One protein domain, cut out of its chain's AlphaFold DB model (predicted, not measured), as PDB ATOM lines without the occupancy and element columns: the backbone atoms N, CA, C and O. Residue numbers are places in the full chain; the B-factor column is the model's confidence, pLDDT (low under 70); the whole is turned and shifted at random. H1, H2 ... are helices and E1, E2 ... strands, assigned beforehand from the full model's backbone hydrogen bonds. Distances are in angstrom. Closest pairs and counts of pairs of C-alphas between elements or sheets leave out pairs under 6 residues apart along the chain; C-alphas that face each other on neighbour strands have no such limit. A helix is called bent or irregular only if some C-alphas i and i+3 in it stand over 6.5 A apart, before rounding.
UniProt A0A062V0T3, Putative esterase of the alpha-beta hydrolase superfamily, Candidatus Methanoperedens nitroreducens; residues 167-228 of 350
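What this domain is: This is residues 167 to 228 of the 350 residues of the protein "Putative esterase of the alpha-beta hydrolase superfamily" of Candidatus Methanoperedens nitroreducens (UniProt A0A062V0T3). Picture a small ribbon of two parallel strands, E1 and E2, at one end of an elongated model, and one long helix, H1, that reaches away from it with its last residues next to the ribbon. From E1 the unnamed stretch of residues 175 to 191 runs out to the far end, and H1 comes back from there toward the ribbon; residues 188 to 194, of which 192 to 194 belong to H1, stick out at that far end. The printed part has 62 residues with one named helix and two named strands, in the order E1, H1, E2 along the chain; the sheet's order is E1, E2, parallel, and the class is mixed, helices and strands. The whole is only just loose, close to extended, with a radius of gyration of the C-alphas of 15.4 A, and its outline is a rod that spans 49 by 21 by 14 A.

How they stand to each other: Begin at the sheet, where E1, residues 170 to 174, and E2, residues 222 to 226, are parallel neighbours with 17 degrees between their directions. Look at C-alphas 172 and 224, which face each other at 4.8 A. N 171 and O 222 are within hydrogen-bond range at 2.9 A, and so are N 226 and O 173 at 2.8 A. Next find H1, residues 192 to 213, and go to its last residue: the closest C-alphas of H1 and E2 are those of Ala 213 and Leu 225, 6.8 A apart. The closest C-alphas of H1 and E1 are those of Ala 213 and Ala 173, 7.8 A apart. E1, H1 and E2 form a strand-helix-strand unit, two parallel neighbour strands with a helix between them along the chain, and its crossover is right-handed. In H1, 15 of 18 O i to N i+4 pairs are within hydrogen-bond range.

Where its parts are: Find C-alpha 170 at (123.310, 138.185, 127.601); from there E1 runs 13.1 A to C-alpha 174. H1 begins at C-alpha 192, at (86.207, 114.664, 127.982), and runs 30.4 A to C-alpha 213. H1 is neither bent nor irregular, but only just: C-alphas 201 and 204 are 6.3 A apart. E2 runs 13.0 A from C-alpha 222 to C-alpha 226, at (110.538, 140.971, 129.654).

The domain as a whole: Look at Gly 167 and Gly 189 for the two C-alphas farthest apart, 50.6 A. The printed part, residues 167 to 228, has no cut. The link from E1 to H1 is long, with 17 residues, and the link from H1 to E2 is short, with 8. The mean pLDDT of the printed part is 85.9, and residues 191, 193, 196 and 201 are under 70.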
ATOM      1  N   GLY A 167     126.275 131.896 120.825       95.50
ATOM      2  CA  GLY A 167     127.291 132.499 121.684       95.50
ATOM      3  C   GLY A 167     126.827 133.762 122.410       95.50
ATOM      4  O   GLY A 167     127.669 134.558 122.823       95.50
ATOM      5  N   ALA A 168     125.516 133.990 122.549       96.81
ATOM      6  CA  ALA A 168     125.017 135.097 123.359       96.81
ATOM      7  C   ALA A 168     125.349 134.873 124.845       96.81
ATOM      8  O   ALA A 168     125.002 133.846 125.422       96.81
ATOM      9  N   THR A 169     125.990 135.857 125.479       96.25
ATOM     10  CA  THR A 169     126.278 135.853 126.928       96.25
ATOM     11  C   THR A 169     125.242 136.630 127.739       96.25
ATOM     12  O   THR A 169     125.162 136.472 128.955       96.25
ATOM     13  N   GLN A 170     124.457 137.468 127.060       95.75
ATOM     14  CA  GLN A 170     123.310 138.185 127.601       95.75
ATOM     15  C   GLN A 170     122.136 138.033 126.631       95.75
ATOM     16  O   GLN A 170     122.307 138.211 125.423       95.75
ATOM     17  N   VAL A 171     120.950 137.719 127.153       96.56
ATOM     18  CA  VAL A 171     119.724 137.542 126.362       96.56
ATOM     19  C   VAL A 171     118.593 138.362 126.966       96.56
ATOM     20  O   VAL A 171     118.285 138.242 128.148       96.56
ATOM     21  N   TYR A 172     117.932 139.162 126.130       96.19
ATOM     22  CA  TYR A 172     116.658 139.800 126.452       96.19
ATOM     23  C   TYR A 172     115.542 138.941 125.855       96.19
ATOM     24  O   TYR A 172     115.317 138.967 124.646       96.19
ATOM     25  N   ALA A 173     114.879 138.144 126.689       96.25
ATOM     26  CA  ALA A 173     113.789 137.276 126.259       96.25
ATOM     27  C   ALA A 173     112.459 138.012 126.429       96.25
ATOM     28  O   ALA A 173     112.164 138.501 127.519       96.25
ATOM     29  N   ILE A 174     111.657 138.088 125.368       96.12
ATOM     30  CA  ILE A 174     110.376 138.800 125.378       96.12
ATOM     31  C   ILE A 174     109.248 137.779 125.273       96.12
ATOM     32  O   ILE A 174     109.084 137.138 124.241       96.12
ATOM     33  N   ALA A 175     108.461 137.654 126.337       93.75
ATOM     34  CA  ALA A 175     107.219 136.896 126.333       93.75
ATOM     35  C   ALA A 175     106.036 137.853 126.136       93.75
ATOM     36  O   ALA A 175     105.907 138.842 126.855       93.75
ATOM     37  N   CYS A 176     105.160 137.548 125.179       90.06
ATOM     38  CA  CYS A 176     104.037 138.418 124.801       90.06
ATOM     39  C   CYS A 176     102.737 138.145 125.578       90.06
ATOM     40  O   CYS A 176     101.736 138.819 125.348       90.06
ATOM     41  N   SER A 177     102.756 137.182 126.501       86.38
ATOM     42  CA  SER A 177     101.612 136.797 127.334       86.38
ATOM     43  C   SER A 177     102.035 136.653 128.789       86.38
ATOM     44  O   SER A 177     103.205 136.355 129.084       86.38
ATOM     45  N   LYS A 178     101.085 136.877 129.700       89.56
ATOM     46  CA  LYS A 178     101.322 136.716 131.139       89.56
ATOM     47  C   LYS A 178     101.741 135.270 131.466       89.56
ATOM     48  O   LYS A 178     101.382 134.356 130.726       89.56
ATOM     49  N   PRO A 179     102.493 135.035 132.554       86.38
ATOM     50  CA  PRO A 179     102.777 133.676 132.998       86.38
ATOM     51  C   PRO A 179     101.520 133.039 133.601       86.38
ATOM     52  O   PRO A 179     100.709 133.731 134.225       86.38
ATOM     53  N   GLY A 180     101.398 131.718 133.492       80.69
ATOM     54  CA  GLY A 180     100.334 130.969 134.141       80.69
ATOM     55  C   GLY A 180      99.021 130.986 133.363       80.69
ATOM     56  O   GLY A 180      98.503 132.038 132.967       80.69
ATOM     57  N   GLY A 181      98.405 129.811 133.244       70.38
ATOM     58  CA  GLY A 181      96.984 129.719 132.918       70.38
ATOM     59  C   GLY A 181      96.120 130.363 134.011       70.38
ATOM     60  O   GLY A 181      96.461 130.330 135.193       70.38
ATOM     61  N   GLU A 182      94.971 130.936 133.640       72.81
ATOM     62  CA  GLU A 182      93.995 131.379 134.643       72.81
ATOM     63  C   GLU A 182      93.523 130.183 135.492       72.81
ATOM     64  O   GLU A 182      93.355 129.071 134.954       72.81
ATOM     65  N   PRO A 183      93.303 130.375 136.809       79.31
ATOM     66  CA  PRO A 183      92.627 129.387 137.631       79.31
ATOM     67  C   PRO A 183      91.268 129.060 137.018       79.31
ATOM     68  O   PRO A 183      90.435 129.938 136.797       79.31
ATOM     69  N   ALA A 184      91.055 127.783 136.729       79.38
ATOM     70  CA  ALA A 184      89.788 127.307 136.207       79.38
ATOM     71  C   ALA A 184      88.882 126.839 137.364       79.38
ATOM     72  O   ALA A 184      89.393 126.393 138.398       79.38
ATOM     73  N   PRO A 185      87.548 126.937 137.217       83.81
ATOM     74  CA  PRO A 185      86.600 126.354 138.166       83.81
ATOM     75  C   PRO A 185      86.698 124.814 138.192       83.81
ATOM     76  O   PRO A 185      87.457 124.215 137.432       83.81
ATOM     77  N   SER A 186      85.925 124.165 139.075       87.56
ATOM     78  CA  SER A 186      85.907 122.696 139.162       87.56
ATOM     79  C   SER A 186      85.492 122.046 137.835       87.56
ATOM     80  O   SER A 186      84.571 122.516 137.165       87.56
ATOM     81  N   PHE A 187      86.147 120.927 137.507       86.06
ATOM     82  CA  PHE A 187      85.855 120.078 136.348       86.06
ATOM     83  C   PHE A 187      84.991 118.852 136.704       86.06
ATOM     84  O   PHE A 187      84.818 117.977 135.860       86.06
ATOM     85  N   ASP A 188      84.418 118.767 137.915       90.31
ATOM     86  CA  ASP A 188      83.625 117.598 138.357       90.31
ATOM     87  C   ASP A 188      82.442 117.268 137.422       90.31
ATOM     88  O   ASP A 188      82.031 116.114 137.316       90.31
ATOM     89  N   GLY A 189      81.895 118.279 136.736       86.44
ATOM     90  CA  GLY A 189      80.823 118.138 135.741       86.44
ATOM     91  C   GLY A 189      81.273 118.291 134.282       86.44
ATOM     92  O   GLY A 189      80.425 118.404 133.398       86.44
ATOM     93  N   SER A 190      82.578 118.364 134.022       79.31
ATOM     94  CA  SER A 190      83.126 118.623 132.691       79.31
ATOM     95  C   SER A 190      83.196 117.363 131.836       79.31
ATOM     96  O   SER A 190      83.395 116.252 132.326       79.31
ATOM     97  N   ASN A 191      83.061 117.536 130.523       66.38
ATOM     98  CA  ASN A 191      83.163 116.425 129.583       66.38
ATOM     99  C   ASN A 191      84.628 116.167 129.162       66.38
ATOM    100  O   ASN A 191      85.532 116.966 129.419       66.38
ATOM    101  N   MET A 192      84.872 115.046 128.471       72.06
ATOM    102  CA  MET A 192      86.207 114.664 127.982       72.06
ATOM    103  C   MET A 192      86.873 115.756 127.129       72.06
ATOM    104  O   MET A 192      88.089 115.932 127.205       72.06
ATOM    105  N   MET A 193      86.103 116.488 126.320       66.38
ATOM    106  CA  MET A 193      86.632 117.549 125.463       66.38
ATOM    107  C   MET A 193      87.060 118.766 126.275       66.38
ATOM    108  O   MET A 193      88.124 119.310 125.999       66.38
ATOM    109  N   ASP A 194      86.296 119.150 127.298       71.06
ATOM    110  CA  ASP A 194      86.658 120.250 128.200       71.06
ATOM    111  C   ASP A 194      87.974 119.938 128.925       71.06
ATOM    112  O   ASP A 194      88.889 120.763 128.961       71.06
ATOM    113  N   ILE A 195      88.100 118.709 129.439       72.44
ATOM    114  CA  ILE A 195      89.303 118.226 130.130       72.44
ATOM    115  C   ILE A 195      90.498 118.206 129.171       72.44
ATOM    116  O   ILE A 195      91.568 118.723 129.490       72.44
ATOM    117  N   THR A 196      90.313 117.645 127.972       68.88
ATOM    118  CA  THR A 196      91.365 117.570 126.945       68.88
ATOM    119  C   THR A 196      91.799 118.964 126.501       68.88
ATOM    120  O   THR A 196      92.992 119.229 126.372       68.88
ATOM    121  N   SER A 197      90.843 119.875 126.311       72.31
ATOM    122  CA  SER A 197      91.113 121.265 125.959       72.31
ATOM    123  C   SER A 197      91.928 121.949 127.051       72.31
ATOM    124  O   SER A 197      92.960 122.534 126.737       72.31
ATOM    125  N   ARG A 198      91.529 121.826 128.325       80.19
ATOM    126  CA  ARG A 198      92.270 122.402 129.457       80.19
ATOM    127  C   ARG A 198      93.701 121.873 129.530       80.19
ATOM    128  O   ARG A 198      94.640 122.654 129.663       80.19
ATOM    129  N   ALA A 199      93.871 120.556 129.438       78.81
ATOM    130  CA  ALA A 199      95.181 119.927 129.542       78.81
ATOM    131  C   ALA A 199      96.110 120.335 128.387       78.81
ATOM    132  O   ALA A 199      97.239 120.753 128.630       78.81
ATOM    133  N   ILE A 200      95.632 120.248 127.143       74.25
ATOM    134  CA  ILE A 200      96.471 120.465 125.958       74.25
ATOM    135  C   ILE A 200      96.679 121.950 125.662       74.25
ATOM    136  O   ILE A 200      97.784 122.333 125.298       74.25
ATOM    137  N   ARG A 201      95.643 122.791 125.768       69.56
ATOM    138  CA  ARG A 201      95.731 124.201 125.346       69.56
ATOM    139  C   ARG A 201      96.269 125.119 126.426       69.56
ATOM    140  O   ARG A 201      97.034 126.015 126.098       69.56
ATOM    141  N   ASP A 202      95.877 124.898 127.674       73.25
ATOM    142  CA  ASP A 202      96.241 125.824 128.742       73.25
ATOM    143  C   ASP A 202      97.473 125.303 129.475       73.25
ATOM    144  O   ASP A 202      98.504 125.963 129.506       73.25
ATOM    145  N   ILE A 203      97.388 124.089 130.030       83.12
ATOM    146  CA  ILE A 203      98.422 123.566 130.933       83.12
ATOM    147  C   ILE A 203      99.713 123.245 130.172       83.12
ATOM    148  O   ILE A 203     100.787 123.659 130.595       83.12
ATOM    149  N   MET A 204      99.636 122.522 129.049       84.00
ATOM    150  CA  MET A 204     100.843 122.133 128.306       84.00
ATOM    151  C   MET A 204     101.596 123.325 127.694       84.00
ATOM    152  O   MET A 204     102.824 123.330 127.731       84.00
ATOM    153  N   PHE A 205     100.895 124.321 127.141       81.75
ATOM    154  CA  PHE A 205     101.552 125.505 126.567       81.75
ATOM    155  C   PHE A 205     102.098 126.444 127.648       81.75
ATOM    156  O   PHE A 205     103.201 126.963 127.483       81.75
ATOM    157  N   ASP A 206     101.381 126.618 128.765       85.00
ATOM    158  CA  ASP A 206     101.899 127.366 129.916       85.00
ATOM    159  C   ASP A 206     103.179 126.720 130.459       85.00
ATOM    160  O   ASP A 206     104.183 127.400 130.651       85.00
ATOM    161  N   GLU A 207     103.195 125.394 130.616       87.25
ATOM    162  CA  GLU A 207     104.379 124.657 131.069       87.25
ATOM    163  C   GLU A 207     105.583 124.856 130.133       87.25
ATOM    164  O   GLU A 207     106.720 124.974 130.600       87.25
ATOM    165  N   LEU A 208     105.351 124.905 128.816       86.88
ATOM    166  CA  LEU A 208     106.402 125.163 127.832       86.88
ATOM    167  C   LEU A 208     107.006 126.560 128.032       86.88
ATOM    168  O   LEU A 208     108.215 126.686 128.229       86.88
ATOM    169  N   GLN A 209     106.158 127.589 128.084       88.00
ATOM    170  CA  GLN A 209     106.595 128.963 128.321       88.00
ATOM    171  C   GLN A 209     107.296 129.113 129.681       88.00
ATOM    172  O   GLN A 209     108.326 129.783 129.770       88.00
ATOM    173  N   GLN A 210     106.777 128.489 130.744       89.25
ATOM    174  CA  GLN A 210     107.360 128.582 132.084       89.25
ATOM    175  C   GLN A 210     108.750 127.966 132.161       89.25
ATOM    176  O   GLN A 210     109.641 128.567 132.765       89.25
ATOM    177  N   LYS A 211     108.965 126.804 131.537       90.44
ATOM    178  CA  LYS A 211     110.282 126.152 131.529       90.44
ATOM    179  C   LYS A 211     111.331 126.942 130.769       90.44
ATOM    180  O   LYS A 211     112.500 126.883 131.138       90.44
ATOM    181  N   GLU A 212     110.937 127.669 129.734       91.94
ATOM    182  CA  GLU A 212     111.868 128.489 128.961       91.94
ATOM    183  C   GLU A 212     112.124 129.842 129.629       91.94
ATOM    184  O   GLU A 212     113.247 130.343 129.630       91.94
ATOM    185  N   ALA A 213     111.100 130.421 130.256       92.12
ATOM    186  CA  ALA A 213     111.220 131.646 131.033       92.12
ATOM    187  C   ALA A 213     112.043 131.440 132.317       92.12
ATOM    188  O   ALA A 213     112.839 132.304 132.681       92.12
ATOM    189  N   ASN A 214     111.857 130.303 132.995       90.19
ATOM    190  CA  ASN A 214     112.451 129.987 134.294       90.19
ATOM    191  C   ASN A 214     112.946 128.525 134.348       90.19
ATOM    192  O   ASN A 214     112.408 127.714 135.110       90.19
ATOM    193  N   PRO A 215     113.972 128.147 133.565       90.00
ATOM    194  CA  PRO A 215     114.487 126.783 133.602       90.00
ATOM    195  C   PRO A 215     115.074 126.456 134.988       90.00
ATOM    196  O   PRO A 215     115.762 127.298 135.568       90.00
ATOM    197  N   PRO A 216     114.908 125.223 135.516       86.75
ATOM    198  CA  PRO A 216     115.317 124.872 136.884       86.75
ATOM    199  C   PRO A 216     116.789 125.129 137.241       86.75
ATOM    200  O   PRO A 216     117.121 125.270 138.414       86.75
ATOM    201  N   ARG A 217     117.689 125.153 136.250       88.69
ATOM    202  CA  ARG A 217     119.128 125.421 136.435       88.69
ATOM    203  C   ARG A 217     119.564 126.785 135.894       88.69
ATOM    204  O   ARG A 217     120.758 127.068 135.864       88.69
ATOM    205  N   GLY A 218     118.617 127.616 135.462       90.56
ATOM    206  CA  GLY A 218     118.914 128.792 134.654       90.56
ATOM    207  C   GLY A 218     119.445 128.418 133.265       90.56
ATOM    208  O   GLY A 218     119.683 127.249 132.956       90.56
ATOM    209  N   TRP A 219     119.658 129.432 132.433       93.44
ATOM    210  CA  TRP A 219     120.270 129.280 131.107       93.44
ATOM    211  C   TRP A 219     121.806 129.319 131.132       93.44
ATOM    212  O   TRP A 219     122.444 129.207 130.092       93.44
ATOM    213  N   GLY A 220     122.421 129.507 132.307       92.69
ATOM    214  CA  GLY A 220     123.877 129.663 132.436       92.69
ATOM    215  C   GLY A 220     124.429 130.977 131.863       92.69
ATOM    216  O   GLY A 220     125.642 131.130 131.757       92.69
ATOM    217  N   ILE A 221     123.550 131.916 131.515       94.50
ATOM    218  CA  ILE A 221     123.848 133.237 130.947       94.50
ATOM    219  C   ILE A 221     123.039 134.325 131.666       94.50
ATOM    220  O   ILE A 221     122.095 134.015 132.400       94.50
ATOM    221  N   ASP A 222     123.375 135.596 131.432       93.94
ATOM    222  CA  ASP A 222     122.571 136.726 131.913       93.94
ATOM    223  C   ASP A 222     121.289 136.854 131.076       93.94
ATOM    224  O   ASP A 222     121.280 137.462 130.003       93.94
ATOM    225  N   MET A 223     120.204 136.235 131.541       93.81
ATOM    226  CA  MET A 223     118.894 136.344 130.905       93.81
ATOM    227  C   MET A 223     118.010 137.363 131.623       93.81
ATOM    228  O   MET A 223     117.708 137.244 132.809       93.81
ATOM    229  N   LYS A 224     117.498 138.312 130.843       93.81
ATOM    230  CA  LYS A 224     116.517 139.314 131.250       93.81
ATOM    231  C   LYS A 224     115.172 138.996 130.611       93.81
ATOM    232  O   LYS A 224     114.989 139.189 129.410       93.81
ATOM    233  N   LEU A 225     114.232 138.512 131.418       94.56
ATOM    234  CA  LEU A 225     112.869 138.229 130.974       94.56
ATOM    235  C   LEU A 225     112.006 139.497 131.014       94.56
ATOM    236  O   LEU A 225     111.750 140.065 132.078       94.56
ATOM    237  N   ILE A 226     111.516 139.905 129.848       95.62
ATOM    238  CA  ILE A 226     110.538 140.971 129.654       95.62
ATOM    239  C   ILE A 226     109.193 140.297 129.388       95.62
ATOM    240  O   ILE A 226     108.981 139.694 128.341       95.62
ATOM    241  N   GLN A 227     108.285 140.381 130.356       94.56
ATOM    242  CA  GLN A 227     106.985 139.712 130.296       94.56
ATOM    243  C   GLN A 227     105.902 140.594 130.928       94.56
ATOM    244  O   GLN A 227     106.186 141.204 131.970       94.56
ATOM    245  N   PRO A 228     104.693 140.688 130.344       94.94
ATOM    246  CA  PRO A 228     103.556 141.364 130.963       94.94
ATOM    247  C   PRO A 228     103.000 140.566 132.154       94.94
ATOM    248  O   PRO A 228     103.218 139.365 132.277       94.94
TER     249      PRO A 228